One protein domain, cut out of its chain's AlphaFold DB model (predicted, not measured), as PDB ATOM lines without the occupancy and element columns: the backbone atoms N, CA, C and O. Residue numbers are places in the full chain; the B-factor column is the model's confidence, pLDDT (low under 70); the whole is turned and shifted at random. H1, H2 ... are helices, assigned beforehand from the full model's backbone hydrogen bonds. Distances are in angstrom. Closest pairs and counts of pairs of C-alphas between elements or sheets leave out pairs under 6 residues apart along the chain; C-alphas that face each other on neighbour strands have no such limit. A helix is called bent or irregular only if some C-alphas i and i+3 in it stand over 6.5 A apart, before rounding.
ATOM      1  N   LYS A 118      13.836   2.467  42.638       89.31
ATOM      2  CA  LYS A 118      15.155   2.979  43.033       89.31
ATOM      3  C   LYS A 118      15.283   3.145  44.550       89.31
ATOM      4  O   LYS A 118      16.319   2.813  45.125       89.31
ATOM      5  N   GLU A 119      14.245   3.652  45.203       89.44
ATOM      6  CA  GLU A 119      14.211   3.787  46.661       89.44
ATOM      7  C   GLU A 119      14.184   2.425  47.351       89.44
ATOM      8  O   GLU A 119      14.878   2.253  48.348       89.44
ATOM      9  N   LEU A 120      13.497   1.434  46.777       90.25
ATOM     10  CA  LEU A 120      13.502   0.056  47.272       90.25
ATOM     11  C   LEU A 120      14.898  -0.580  47.212       90.25
ATOM     12  O   LEU A 120      15.321  -1.207  48.180       90.25
ATOM     13  N   VAL A 121      15.662  -0.371  46.132       92.94
ATOM     14  CA  VAL A 121      17.065  -0.835  46.051       92.94
ATOM     15  C   VAL A 121      17.924  -0.207  47.156       92.94
ATOM     16  O   VAL A 121      18.697  -0.901  47.821       92.94
ATOM     17  N   ARG A 122      17.775   1.101  47.398       91.81
ATOM     18  CA  ARG A 122      18.495   1.801  48.477       91.81
ATOM     19  C   ARG A 122      18.067   1.316  49.858       91.81
ATOM     20  O   ARG A 122      18.912   1.110  50.727       91.81
ATOM     21  N   TRP A 123      16.769   1.109  50.051       91.56
ATOM     22  CA  TRP A 123      16.208   0.565  51.280       91.56
ATOM     23  C   TRP A 123      16.774  -0.830  51.568       91.56
ATOM     24  O   TRP A 123      17.275  -1.052  52.669       91.56
ATOM     25  N   LEU A 124      16.811  -1.717  50.568       93.31
ATOM     26  CA  LEU A 124      17.401  -3.055  50.672       93.31
ATOM     27  C   LEU A 124      18.866  -2.995  51.115       93.31
ATOM     28  O   LEU A 124      19.241  -3.665  52.075       93.31
ATOM     29  N   SER A 125      19.675  -2.147  50.471       93.06
ATOM     30  CA  SER A 125      21.094  -1.988  50.817       93.06
ATOM     31  C   SER A 125      21.319  -1.451  52.232       93.06
ATOM     32  O   SER A 125      22.373  -1.701  52.811       93.06
ATOM     33  N   ARG A 126      20.365  -0.694  52.783       93.12
ATOM     34  CA  ARG A 126      20.440  -0.148  54.143       93.12
ATOM     35  C   ARG A 126      19.981  -1.157  55.196       93.12
ATOM     36  O   ARG A 126      20.585  -1.240  56.259       93.12
ATOM     37  N   ILE A 127      18.900  -1.885  54.924       91.12
ATOM     38  CA  ILE A 127      18.284  -2.816  55.882       91.12
ATOM     39  C   ILE A 127      19.021  -4.153  55.945       91.12
ATOM     40  O   ILE A 127      19.024  -4.802  56.990       91.12
ATOM     41  N   VAL A 128      19.683  -4.548  54.859       93.44
ATOM     42  CA  VAL A 128      20.502  -5.759  54.796       93.44
ATOM     43  C   VAL A 128      21.956  -5.341  54.538       93.44
ATOM     44  O   VAL A 128      22.401  -5.394  53.393       93.44
ATOM     45  N   PRO A 129      22.703  -4.881  55.567       91.75
ATOM     46  CA  PRO A 129      24.091  -4.434  55.431       91.75
ATOM     47  C   PRO A 129      25.042  -5.622  55.212       91.75
ATOM     48  O   PRO A 129      25.791  -6.030  56.096       91.75
ATOM     49  N   VAL A 130      24.981  -6.200  54.017       93.69
ATOM     50  CA  VAL A 130      25.846  -7.276  53.520       93.69
ATOM     51  C   VAL A 130      26.629  -6.771  52.302       93.69
ATOM     52  O   VAL A 130      26.267  -5.738  51.726       93.69
ATOM     53  N   PRO A 131      27.699  -7.462  51.867       95.50
ATOM     54  CA  PRO A 131      28.393  -7.107  50.636       95.50
ATOM     55  C   PRO A 131      27.421  -6.974  49.456       95.50
ATOM     56  O   PRO A 131      26.567  -7.833  49.251       95.50
ATOM     57  N   GLN A 132      27.576  -5.927  48.635       93.12
ATOM     58  CA  GLN A 132      26.677  -5.666  47.495       93.12
ATOM     59  C   GLN A 132      26.543  -6.862  46.542       93.12
ATOM     60  O   GLN A 132      25.492  -7.031  45.932       93.12
ATOM     61  N   GLN A 133      27.588  -7.693  46.445       95.25
ATOM     62  CA  GLN A 133      27.563  -8.932  45.672       95.25
ATOM     63  C   GLN A 133      26.456  -9.885  46.144       95.25
ATOM     64  O   GLN A 133      25.750 -10.459  45.327       95.25
ATOM     65  N   GLU A 134      26.258 -10.030  47.455       96.31
ATOM     66  CA  GLU A 134      25.251 -10.943  47.998       96.31
ATOM     67  C   GLU A 134      23.829 -10.471  47.676       96.31
ATOM     68  O   GLU A 134      22.978 -11.273  47.292       96.31
ATOM     69  N   LEU A 135      23.571  -9.162  47.775       95.06
ATOM     70  CA  LEU A 135      22.280  -8.586  47.391       95.06
ATOM     71  C   LEU A 135      22.046  -8.652  45.878       95.06
ATOM     72  O   LEU A 135      20.938  -8.988  45.457       95.06
ATOM     73  N   SER A 136      23.068  -8.386  45.058       95.25
ATOM     74  CA  SER A 136      22.951  -8.519  43.602       95.25
ATOM     75  C   SER A 136      22.680  -9.969  43.190       95.25
ATOM     76  O   SER A 136      21.821 -10.212  42.344       95.25
ATOM     77  N   ASP A 137      23.311 -10.934  43.867       95.75
ATOM     78  CA  ASP A 137      23.094 -12.367  43.646       95.75
ATOM     79  C   ASP A 137      21.681 -12.819  44.040       95.75
ATOM     80  O   ASP A 137      21.125 -13.720  43.410       95.75
ATOM     81  N   VAL A 138      21.085 -12.224  45.082       96.25
ATOM     82  CA  VAL A 138      19.677 -12.467  45.445       96.25
ATOM     83  C   VAL A 138      18.741 -11.887  44.390       96.25
ATOM     84  O   VAL A 138      17.799 -12.558  43.979       96.25
ATOM     85  N   LEU A 139      19.014 -10.671  43.915       93.62
ATOM     86  CA  LEU A 139      18.225 -10.004  42.874       93.62
ATOM     87  C   LEU A 139      18.441 -10.598  41.471       93.62
ATOM     88  O   LEU A 139      17.744 -10.211  40.532       93.62
ATOM     89  N   GLY A 140      19.385 -11.529  41.313       93.69
ATOM     90  CA  GLY A 140      19.694 -12.159  40.031       93.69
ATOM     91  C   GLY A 140      20.251 -11.174  39.003       93.69
ATOM     92  O   GLY A 140      19.998 -11.329  37.811       93.69
ATOM     93  N   VAL A 141      20.966 -10.141  39.453       94.56
ATOM     94  CA  VAL A 141      21.583  -9.132  38.585       94.56
ATOM     95  C   VAL A 141      23.080  -9.047  38.830       94.56
ATOM     96  O   VAL A 141      23.572  -9.336  39.916       94.56
ATOM     97  N   GLU A 142      23.820  -8.595  37.824       94.88
ATOM     98  CA  GLU A 142      25.244  -8.324  37.985       94.88
ATOM     99  C   GLU A 142      25.494  -7.212  39.010       94.88
ATOM    100  O   GLU A 142      24.783  -6.201  39.052       94.88
ATOM    101  N   ARG A 143      26.584  -7.333  39.774       95.00
ATOM    102  CA  ARG A 143      26.990  -6.331  40.770       95.00
ATOM    103  C   ARG A 143      27.116  -4.926  40.183       95.00
ATOM    104  O   ARG A 143      26.697  -3.964  40.821       95.00
ATOM    105  N   ARG A 144      27.647  -4.790  38.962       93.31
ATOM    106  CA  ARG A 144      27.774  -3.487  38.284       93.31
ATOM    107  C   ARG A 144      26.406  -2.864  37.996       93.31
ATOM    108  O   ARG A 144      26.233  -1.665  38.192       93.31
ATOM    109  N   LYS A 145      25.425  -3.670  37.577       94.44
ATOM    110  CA  LYS A 145      24.043  -3.221  37.352       94.44
ATOM    111  C   LYS A 145      23.393  -2.772  38.664       94.44
ATOM    112  O   LYS A 145      22.829  -1.684  38.714       94.44
ATOM    113  N   PHE A 146      23.564  -3.545  39.737       94.19
ATOM    114  CA  PHE A 146      23.091  -3.179  41.076       94.19
ATOM    115  C   PHE A 146      23.725  -1.874  41.591       94.19
ATOM    116  O   PHE A 146      23.026  -0.986  42.077       94.19
ATOM    117  N   GLN A 147      25.040  -1.708  41.420       93.25
ATOM    118  CA  GLN A 147      25.749  -0.484  41.799       93.25
ATOM    119  C   GLN A 147      25.240   0.738  41.020       93.25
ATOM    120  O   GLN A 147      25.062   1.810  41.601       93.25
ATOM    121  N   ARG A 148      24.944   0.581  39.722       92.81
ATOM    122  CA  ARG A 148      24.321   1.644  38.920       92.81
ATOM    123  C   ARG A 148      22.931   2.011  39.430       92.81
ATOM    124  O   ARG A 148      22.634   3.195  39.511       92.81
ATOM    125  N   TRP A 149      22.109   1.046  39.841       94.44
ATOM    126  CA  TRP A 149      20.796   1.339  40.433       94.44
ATOM    127  C   TRP A 149      20.884   2.162  41.726       94.44
ATOM    128  O   TRP A 149      20.032   3.020  41.966       94.44
ATOM    129  N   LEU A 150      21.913   1.937  42.552       90.00
ATOM    130  CA  LEU A 150      22.127   2.697  43.790       90.00
ATOM    131  C   LEU A 150      22.492   4.167  43.519       90.00
ATOM    132  O   LEU A 150      21.940   5.076  44.156       90.00
ATOM    133  N   ASN A 151      23.397   4.385  42.563       86.38
ATOM    134  CA  ASN A 151      24.103   5.657  42.393       86.38
ATOM    135  C   ASN A 151      23.572   6.513  41.233       86.38
ATOM    136  O   ASN A 151      23.558   7.736  41.327       86.38
ATOM    137  N   GLU A 152      23.098   5.893  40.155       77.81
ATOM    138  CA  GLU A 152      22.908   6.529  38.847       77.81
ATOM    139  C   GLU A 152      21.500   6.272  38.272       77.81
ATOM    140  O   GLU A 152      20.576   5.837  38.969       77.81
ATOM    141  N   SER A 153      21.330   6.600  36.990       70.50
ATOM    142  CA  SER A 153      20.252   6.127  36.121       70.50
ATOM    143  C   SER A 153      20.835   5.144  35.089       70.50
ATOM    144  O   SER A 153      21.984   5.311  34.663       70.50
ATOM    145  N   PRO A 154      20.078   4.117  34.660       76.50
ATOM    146  CA  PRO A 154      18.640   3.929  34.853       76.50
ATOM    147  C   PRO A 154      18.268   3.281  36.194       76.50
ATOM    148  O   PRO A 154      19.101   2.689  36.879       76.50
ATOM    149  N   LYS A 155      16.989   3.408  36.554       85.38
ATOM    150  CA  LYS A 155      16.344   2.705  37.674       85.38
ATOM    151  C   LYS A 155      15.957   1.271  37.258       85.38
ATOM    152  O   LYS A 155      15.964   0.981  36.062       85.38
ATOM    153  N   PRO A 156      15.627   0.370  38.200       89.19
ATOM    154  CA  PRO A 156      14.991  -0.898  37.848       89.19
ATOM    155  C   PRO A 156      13.667  -0.640  37.111       89.19
ATOM    156  O   PRO A 156      12.887   0.214  37.538       89.19
ATOM    157  N   GLU A 157      13.414  -1.381  36.033       89.31
ATOM    158  CA  GLU A 157      12.211  -1.286  35.192       89.31
ATOM    159  C   GLU A 157      11.707  -2.688  34.822       89.31
ATOM    160  O   GLU A 157      12.446  -3.666  34.952       89.31
ATOM    161  N   GLY A 158      10.442  -2.792  34.398       88.31
ATOM    162  CA  GLY A 158       9.815  -4.067  34.028       88.31
ATOM    163  C   GLY A 158       9.965  -5.139  35.114       88.31
ATOM    164  O   GLY A 158       9.731  -4.881  36.298       88.31
ATOM    165  N   ASP A 159      10.418  -6.326  34.713       88.12
ATOM    166  CA  ASP A 159      10.612  -7.479  35.601       88.12
ATOM    167  C   ASP A 159      11.603  -7.215  36.742       88.12
ATOM    168  O   ASP A 159      11.459  -7.772  37.831       88.12
ATOM    169  N   ASP A 160      12.603  -6.354  36.533       91.00
ATOM    170  CA  ASP A 160      13.563  -6.009  37.584       91.00
ATOM    171  C   ASP A 160      12.916  -5.148  38.673       91.00
ATOM    172  O   ASP A 160      13.193  -5.346  39.856       91.00
ATOM    173  N   ALA A 161      12.027  -4.221  38.296       89.00
ATOM    174  CA  ALA A 161      11.264  -3.429  39.260       89.00
ATOM    175  C   ALA A 161      10.339  -4.322  40.097       89.00
ATOM    176  O   ALA A 161      10.315  -4.202  41.325       89.00
ATOM    177  N   LEU A 162       9.642  -5.260  39.447       85.94
ATOM    178  CA  LEU A 162       8.800  -6.243  40.126       85.94
ATOM    179  C   LEU A 162       9.622  -7.110  41.087       85.94
ATOM    180  O   LEU A 162       9.251  -7.279  42.250       85.94
ATOM    181  N   ARG A 163      10.772  -7.622  40.638       90.31
ATOM    182  CA  ARG A 163      11.648  -8.456  41.468       90.31
ATOM    183  C   ARG A 163      12.185  -7.698  42.676       90.31
ATOM    184  O   ARG A 163      12.179  -8.245  43.776       90.31
ATOM    185  N   VAL A 164      12.618  -6.450  42.495       92.00
ATOM    186  CA  VAL A 164      13.055  -5.578  43.597       92.00
ATOM    187  C   VAL A 164      11.931  -5.393  44.614       92.00
ATOM    188  O   VAL A 164      12.180  -5.550  45.808       92.00
ATOM    189  N   ALA A 165      10.703  -5.119  44.164       87.19
ATOM    190  CA  ALA A 165       9.551  -4.963  45.050       87.19
ATOM    191  C   ALA A 165       9.253  -6.242  45.845       87.19
ATOM    192  O   ALA A 165       9.083  -6.194  47.063       87.19
ATOM    193  N   VAL A 166       9.277  -7.407  45.193       88.56
ATOM    194  CA  VAL A 166       9.044  -8.687  45.876       88.56
ATOM    195  C   VAL A 166      10.162  -9.023  46.860       88.56
ATOM    196  O   VAL A 166       9.875  -9.432  47.986       88.56
ATOM    197  N   VAL A 167      11.427  -8.815  46.489       93.00
ATOM    198  CA  VAL A 167      12.553  -9.014  47.413       93.00
ATOM    199  C   VAL A 167      12.447  -8.059  48.595       93.00
ATOM    200  O   VAL A 167      12.639  -8.500  49.724       93.00
ATOM    201  N   ALA A 168      12.081  -6.795  48.380       90.44
ATOM    202  CA  ALA A 168      11.864  -5.844  49.464       90.44
ATOM    203  C   ALA A 168      10.754  -6.300  50.417       90.44
ATOM    204  O   ALA A 168      10.969  -6.309  51.628       90.44
ATOM    205  N   ARG A 169       9.621  -6.782  49.890       86.00
ATOM    206  CA  ARG A 169       8.537  -7.340  50.708       86.00
ATOM    207  C   ARG A 169       8.993  -8.562  51.507       86.00
ATOM    208  O   ARG A 169       8.749  -8.613  52.707       86.00
ATOM    209  N   ILE A 170       9.699  -9.507  50.886       91.12
ATOM    210  CA  ILE A 170      10.248 -10.686  51.579       91.12
ATOM    211  C   ILE A 170      11.223 -10.262  52.682       91.12
ATOM    212  O   ILE A 170      11.099 -10.708  53.819       91.12
ATOM    213  N   VAL A 171      12.174  -9.376  52.378       91.69
ATOM    214  CA  VAL A 171      13.143  -8.858  53.356       91.69
ATOM    215  C   VAL A 171      12.433  -8.147  54.503       91.69
ATOM    216  O   VAL A 171      12.837  -8.316  55.652       91.69
ATOM    217  N   ASN A 172      11.364  -7.399  54.219       87.31
ATOM    218  CA  ASN A 172      10.575  -6.734  55.247       87.31
ATOM    219  C   ASN A 172       9.925  -7.731  56.213       87.31
ATOM    220  O   ASN A 172       9.889  -7.456  57.402       87.31
ATOM    221  N   GLN A 173       9.487  -8.900  55.739       84.81
ATOM    222  CA  GLN A 173       8.996  -9.957  56.630       84.81
ATOM    223  C   GLN A 173      10.144 -10.580  57.439       84.81
ATOM    224  O   GLN A 173      10.081 -10.685  58.661       84.81
ATOM    225  N   LEU A 174      11.234 -10.955  56.764       90.75
ATOM    226  CA  LEU A 174      12.313 -11.739  57.365       90.75
ATOM    227  C   LEU A 174      13.179 -10.961  58.359       90.75
ATOM    228  O   LEU A 174      13.717 -11.564  59.283       90.75
ATOM    229  N   ARG A 175      13.340  -9.642  58.191       87.44
ATOM    230  CA  ARG A 175      14.210  -8.805  59.045       87.44
ATOM    231  C   ARG A 175      13.790  -8.753  60.516       87.44
ATOM    232  O   ARG A 175      14.570  -8.289  61.339       87.44
ATOM    233  N   HIS A 176      12.564  -9.168  60.829       85.38
ATOM    234  CA  HIS A 176      12.064  -9.236  62.202       85.38
ATOM    235  C   HIS A 176      12.488 -10.528  62.913       85.38
ATOM    236  O   HIS A 176      12.683 -10.511  64.122       85.38
ATOM    237  N   SER A 177      12.699 -11.607  62.156       88.31
ATOM    238  CA  SER A 177      13.086 -12.929  62.668       88.31
ATOM    239  C   SER A 177      14.568 -13.248  62.462       88.31
ATOM    240  O   SER A 177      15.145 -14.087  63.151       88.31
ATOM    241  N   PHE A 178      15.209 -12.608  61.483       91.00
ATOM    242  CA  PHE A 178      16.565 -12.936  61.059       91.00
ATOM    243  C   PHE A 178      17.495 -11.730  61.074       91.00
ATOM    244  O   PHE A 178      17.128 -10.609  60.728       91.00
ATOM    245  N   THR A 179      18.768 -12.006  61.363       94.44
ATOM    246  CA  THR A 179      19.865 -11.073  61.088       94.44
ATOM    247  C   THR A 179      20.021 -10.852  59.575       94.44
ATOM    248  O   THR A 179      19.602 -11.707  58.789       94.44
ATOM    249  N   PRO A 180      20.695  -9.776  59.125       94.19
ATOM    250  CA  PRO A 180      20.956  -9.538  57.701       94.19
ATOM    251  C   PRO A 180      21.575 -10.739  56.967       94.19
ATOM    252  O   PRO A 180      21.121 -11.125  55.891       94.19
ATOM    253  N   VAL A 181      22.554 -11.406  57.586       95.38
ATOM    254  CA  VAL A 181      23.162 -12.635  57.042       95.38
ATOM    255  C   VAL A 181      22.152 -13.787  57.009       95.38
ATOM    256  O   VAL A 181      22.128 -14.573  56.059       95.38
ATOM    257  N   GLY A 182      21.290 -13.893  58.024       96.25
ATOM    258  CA  GLY A 182      20.187 -14.853  58.062       96.25
ATOM    259  C   GLY A 182      19.197 -14.663  56.910       96.25
ATOM    260  O   GLY A 182      18.824 -15.645  56.268       96.25
ATOM    261  N   VAL A 183      18.860 -13.415  56.572       96.31
ATOM    262  CA  VAL A 183      18.021 -13.071  55.412       96.31
ATOM    263  C   VAL A 183      18.665 -13.558  54.108       96.31
ATOM    264  O   VAL A 183      18.020 -14.254  53.324       96.31
ATOM    265  N   ILE A 184      19.956 -13.297  53.884       97.38
ATOM    266  CA  ILE A 184      20.653 -13.798  52.683       97.38
ATOM    267  C   ILE A 184      20.695 -15.329  52.654       97.38
ATOM    268  O   ILE A 184      20.450 -15.951  51.613       97.38
ATOM    269  N   ARG A 185      20.961 -15.978  53.791       96.81
ATOM    270  CA  ARG A 185      20.918 -17.446  53.895       96.81
ATOM    271  C   ARG A 185      19.527 -17.989  53.584       96.81
ATOM    272  O   ARG A 185      19.433 -19.023  52.923       96.81
ATOM    273  N   TRP A 186      18.464 -17.290  53.986       96.69
ATOM    274  CA  TRP A 186      17.084 -17.679  53.698       96.69
ATOM    275  C   TRP A 186      16.843 -17.812  52.189       96.69
ATOM    276  O   TRP A 186      16.231 -18.799  51.779       96.69
ATOM    277  N   PHE A 187      17.381 -16.893  51.377       97.50
ATOM    278  CA  PHE A 187      17.282 -16.922  49.911       97.50
ATOM    279  C   PHE A 187      18.129 -18.012  49.243       97.50
ATOM    280  O   PHE A 187      17.796 -18.484  48.151       97.50
ATOM    281  N   ASN A 188      19.235 -18.401  49.879       96.50
ATOM    282  CA  ASN A 188      20.216 -19.337  49.331       96.50
ATOM    283  C   ASN A 188      19.991 -20.796  49.754       96.50
ATOM    284  O   ASN A 188      20.547 -21.698  49.119       96.50
ATOM    285  N   ARG A 189      19.197 -21.044  50.800       96.19
ATOM    286  CA  ARG A 189      18.937 -22.388  51.320       96.19
ATOM    287  C   ARG A 189      17.781 -23.063  50.562       96.19
ATOM    288  O   ARG A 189      16.710 -22.468  50.452       96.19
ATOM    289  N   PRO A 190      17.970 -24.295  50.053       95.75
ATOM    290  CA  PRO A 190      16.884 -25.149  49.573       95.75
ATOM    291  C   PRO A 190      15.749 -25.284  50.590       95.75
ATOM    292  O   PRO A 190      16.012 -25.464  51.781       95.75
ATOM    293  N   ARG A 191      14.499 -25.232  50.120       91.94
ATOM    294  CA  ARG A 191      13.297 -25.366  50.960       91.94
ATOM    295  C   ARG A 191      12.450 -26.552  50.530       91.94
ATOM    296  O   ARG A 191      12.220 -26.736  49.332       91.94
ATOM    297  N   ALA A 192      11.972 -27.340  51.488       91.25
ATOM    298  CA  ALA A 192      11.109 -28.492  51.213       91.25
ATOM    299  C   ALA A 192       9.794 -28.038  50.560       91.25
ATOM    300  O   ALA A 192       9.356 -28.593  49.553       91.25
ATOM    301  N   GLU A 193       9.259 -26.920  51.041       90.12
ATOM    302  CA  GLU A 193       8.081 -26.223  50.537       90.12
ATOM    303  C   GLU A 193       8.265 -25.726  49.102       90.12
ATOM    304  O   GLU A 193       7.282 -25.414  48.445       90.12
ATOM    305  N   LEU A 194       9.500 -25.664  48.594       92.50
ATOM    306  CA  LEU A 194       9.841 -25.301  47.217       92.50
ATOM    307  C   LEU A 194      10.392 -26.495  46.422       92.50
ATOM    308  O   LEU A 194      11.107 -26.305  45.438       92.50
ATOM    309  N   LYS A 195      10.085 -27.731  46.841       92.38
ATOM    310  CA  LYS A 195      10.579 -28.972  46.215       92.38
ATOM    311  C   LYS A 195      12.114 -29.008  46.124       92.38
ATOM    312  O   LYS A 195      12.677 -29.382  45.100       92.38
ATOM    313  N   GLY A 196      12.795 -28.537  47.170       93.75
ATOM    314  CA  GLY A 196      14.257 -28.472  47.236       93.75
ATOM    315  C   GLY A 196      14.886 -27.318  46.447       93.75
ATOM    316  O   GLY A 196      16.111 -27.210  46.397       93.75
ATOM    317  N   LYS A 197      14.097 -26.420  45.845       95.62
ATOM    318  CA  LYS A 197      14.633 -25.232  45.166       95.62
ATOM    319  C   LYS A 197      14.994 -24.129  46.161       95.62
ATOM    320  O   LYS A 197      14.445 -24.040  47.261       95.62
ATOM    321  N   LYS A 198      15.936 -23.273  45.756       95.94
ATOM    322  CA  LYS A 198      16.331 -22.070  46.503       95.94
ATOM    323  C   LYS A 198      15.347 -20.939  46.190       95.94
ATOM    324  O   LYS A 198      15.087 -20.732  45.001       95.94
ATOM    325  N   PRO A 199      14.872 -20.153  47.171       96.69
ATOM    326  CA  PRO A 199      13.973 -19.028  46.904       96.69
ATOM    327  C   PRO A 199      14.472 -18.082  45.809       96.69
ATOM    328  O   PRO A 199      13.710 -17.738  44.911       96.69
ATOM    329  N   LYS A 200      15.772 -17.747  45.801       95.56
ATOM    330  CA  LYS A 200      16.328 -16.841  44.782       95.56
ATOM    331  C   LYS A 200      16.187 -17.348  43.344       95.56
ATOM    332  O   LYS A 200      16.066 -16.553  42.425       95.56
ATOM    333  N   SER A 201      16.163 -18.670  43.147       94.81
ATOM    334  CA  SER A 201      16.016 -19.272  41.812       94.81
ATOM    335  C   SER A 201      14.601 -19.155  41.238       94.81
ATOM    336  O   SER A 201      14.405 -19.430  40.060       94.81
ATOM    337  N   LEU A 202      13.628 -18.764  42.064       94.19
ATOM    338  CA  LEU A 202      12.226 -18.601  41.681       94.19
ATOM    339  C   LEU A 202      11.832 -17.126  41.494       94.19
ATOM    340  O   LEU A 202      10.754 -16.840  40.993       94.19
ATOM    341  N   LEU A 203      12.710 -16.176  41.837       92.38
ATOM    342  CA  LEU A 203      12.452 -14.732  41.714       92.38
ATOM    343  C   LEU A 203      12.363 -14.227  40.263       92.38
ATOM    344  O   LEU A 203      12.013 -13.073  40.025       92.38
ATOM    345  N   THR A 204      12.718 -15.058  39.286       85.25
ATOM    346  CA  THR A 204      12.591 -14.755  37.853       85.25
ATOM    347  C   THR A 204      11.252 -15.199  37.269       85.25
ATOM    348  O   THR A 204      10.982 -14.912  36.109       85.25
ATOM    349  N   ARG A 205      10.420 -15.897  38.050       85.94
ATOM    350  CA  ARG A 205       9.151 -16.481  37.614       85.94
ATOM    351  C   ARG A 205       8.005 -15.783  38.326       85.94
ATOM    352  O   ARG A 205       7.843 -15.948  39.534       85.94
ATOM    353  N   VAL A 206       7.234 -14.986  37.589       78.81
ATOM    354  CA  VAL A 206       6.157 -14.149  38.149       78.81
ATOM    355  C   VAL A 206       5.142 -14.996  38.922       78.81
ATOM    356  O   VAL A 206       4.699 -14.601  40.000       78.81
ATOM    357  N   GLU A 207       4.843 -16.195  38.430       83.25
ATOM    358  CA  GLU A 207       3.915 -17.141  39.045       83.25
ATOM    359  C   GLU A 207       4.385 -17.695  40.401       83.25
ATOM    360  O   GLU A 207       3.561 -18.104  41.220       83.25
ATOM    361  N   ASP A 208       5.693 -17.687  40.676       87.94
ATOM    362  CA  ASP A 208       6.255 -18.182  41.936       87.94
ATOM    363  C   ASP A 208       6.341 -17.085  43.014       87.94
ATOM    364  O   ASP A 208       6.466 -17.392  44.205       87.94
ATOM    365  N   LEU A 209       6.250 -15.804  42.635       84.81
ATOM    366  CA  LEU A 209       6.427 -14.671  43.553       84.81
ATOM    367  C   LEU A 209       5.427 -14.673  44.724       84.81
ATOM    368  O   LEU A 209       5.881 -14.524  45.864       84.81
ATOM    369  N   PRO A 210       4.111 -14.912  44.522       81.12
ATOM    370  CA  PRO A 210       3.158 -14.955  45.635       81.12
ATOM    371  C   PRO A 210       3.497 -16.046  46.657       81.12
ATOM    372  O   PRO A 210       3.394 -15.836  47.866       81.12
ATOM    373  N   ARG A 211       3.979 -17.202  46.182       86.50
ATOM    374  CA  ARG A 211       4.398 -18.316  47.043       86.50
ATOM    375  C   ARG A 211       5.621 -17.954  47.881       86.50
ATOM    376  O   ARG A 211       5.679 -18.315  49.053       86.50
ATOM    377  N   LEU A 212       6.597 -17.256  47.299       90.94
ATOM    378  CA  LEU A 212       7.789 -16.807  48.024       90.94
ATOM    379  C   LEU A 212       7.449 -15.798  49.123       90.94
ATOM    380  O   LEU A 212       7.985 -15.915  50.225       90.94
ATOM    381  N   VAL A 213       6.550 -14.850  48.834       86.81
ATOM    382  CA  VAL A 213       6.047 -13.897  49.832       86.81
ATOM    383  C   VAL A 213       5.364 -14.653  50.967       86.81
ATOM    384  O   VAL A 213       5.781 -14.498  52.108       86.81
ATOM    385  N   GLY A 214       4.419 -15.551  50.662       82.88
ATOM    386  CA  GLY A 214       3.710 -16.329  51.684       82.88
ATOM    387  C   GLY A 214       4.630 -17.160  52.590       82.88
ATOM    388  O   GLY A 214       4.400 -17.237  53.794       82.88
ATOM    389  N   LEU A 215       5.714 -17.735  52.052       89.88
ATOM    390  CA  LEU A 215       6.712 -18.445  52.864       89.88
ATOM    391  C   LEU A 215       7.487 -17.516  53.804       89.88
ATOM    392  O   LEU A 215       7.793 -17.910  54.924       89.88
ATOM    393  N   ALA A 216       7.838 -16.311  53.355       88.62
ATOM    394  CA  ALA A 216       8.527 -15.333  54.192       88.62
ATOM    395  C   ALA A 216       7.615 -14.816  55.309       88.62
ATOM    396  O   ALA A 216       8.039 -14.712  56.459       88.62
ATOM    397  N   SER A 217       6.349 -14.571  54.979       82.50
ATOM    398  CA  SER A 217       5.312 -14.197  55.932       82.50
ATOM    399  C   SER A 217       5.099 -15.262  56.996       82.50
ATOM    400  O   SER A 217       5.019 -14.935  58.175       82.50
ATOM    401  N   ALA A 218       5.050 -16.543  56.619       82.31
ATOM    402  CA  ALA A 218       4.861 -17.628  57.577       82.31
ATOM    403  C   ALA A 218       5.945 -17.645  58.669       82.31
ATOM    404  O   ALA A 218       5.609 -17.883  59.820       82.31
ATOM    405  N   VAL A 219       7.204 -17.323  58.335       84.44
ATOM    406  CA  VAL A 219       8.296 -17.222  59.325       84.44
ATOM    407  C   VAL A 219       8.010 -16.132  60.358       84.44
ATOM    408  O   VAL A 219       8.106 -16.377  61.556       84.44
ATOM    409  N   ARG A 220       7.611 -14.938  59.903       76.00
ATOM    410  CA  ARG A 220       7.291 -13.828  60.810       76.00
ATOM    411  C   ARG A 220       6.190 -14.209  61.799       76.00
ATOM    412  O   ARG A 220       6.261 -13.851  62.968       76.00
ATOM    413  N   HIS A 221       5.173 -14.922  61.322       70.12
ATOM    414  CA  HIS A 221       4.013 -15.268  62.135       70.12
ATOM    415  C   HIS A 221       4.212 -16.543  62.965       70.12
ATOM    416  O   HIS A 221       3.529 -16.693  63.970       70.12
ATOM    417  N   SER A 222       5.143 -17.434  62.599       67.69
ATOM    418  CA  SER A 222       5.492 -18.599  63.421       67.69
ATOM    419  C   SER A 222       6.302 -18.225  64.661       67.69
ATOM    420  O   SER A 222       6.143 -18.876  65.686       67.69
ATOM    421  N   ASP A 223       7.124 -17.173  64.587       52.56
ATOM    422  CA  ASP A 223       7.899 -16.672  65.734       52.56
ATOM    423  C   ASP A 223       7.056 -15.812  66.703       52.56
ATOM    424  O   ASP A 223       7.514 -15.481  67.795       52.56
ATOM    425  N   ALA A 224       5.834 -15.429  66.308       41.59
ATOM    426  CA  ALA A 224       4.904 -14.621  67.105       41.59
ATOM    427  C   ALA A 224       3.906 -15.456  67.944       41.59
ATOM    428  O   ALA A 224       3.043 -14.880  68.612       41.59
TER     429      ALA A 224
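Overview. This is residues 118 to 224 of the 225 residues of an uncharacterized protein of Candidatus Eisenbacteria bacterium (UniProt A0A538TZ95). One long helix, H4, lies in the middle of a row, with H7 side by side on one flank and H1 on the other. The shorter H3, H2, H5 and H6 make a second, less regular layer over one face of that row. The printed part has 107 residues with seven named helices, H1 to H7 along the chain, and no named strand: all helix. It is compact, with a radius of gyration of the C-alphas of 13.1 A and spans of 39 by 27 by 18 A.

Arrangement. Start at H4, residues 158 to 174, and look at C-alpha 170: it is 5.6 A from C-alpha 213 of H7, residues 206 to 222, the closest pair of two touching helices at a shallow tilt of 12 degrees, the same way. With residues 164 to 171 alone, H4 touches H1, residues 118 to 127, the same way at a shallow tilt of 28 degrees; the closest C-alphas, Leu 124 and Ala 168, are 6.3 A apart. H2, residues 132 to 139, only just touches H4, with 3 pairs of C-alphas within 8 A, Leu 139 and Val 164 closest at 6.8 A, about perpendicular at 74 degrees. H2 also touches H3, residues 143 to 151, at Ser 136 and Arg 143, whose C-alphas are closest at 5.4 A, and H5, residues 180 to 188, at Val 138 and Phe 187, closest at 6.7 A. H6, residues 199 to 202, touches H5, the C-alphas of Phe 187 and Pro 199 closest at 4.9 A. Every O i to N i+4 pair is within hydrogen-bond range in H1 to H5, 10 of 13 in H7; H6 is too short for one.

Along the chain. Find C-alpha 118 at (15.155, 2.979, 43.033), where H1 begins. H4 runs 24.7 A from (9.815, -4.067, 34.028). H7 runs 25.7 A to C-alpha 222 at (5.492, -18.599, 63.421); it is irregular, but only just: C-alphas 207 and 210 are 7.0 A apart.

Size, cuts and confidence. The C-alphas farthest apart, Ser 153 and Ala 224, are 40.3 A apart. The printed part has no cut and no long link; pLDDT is under 70 at residues 222 to 224.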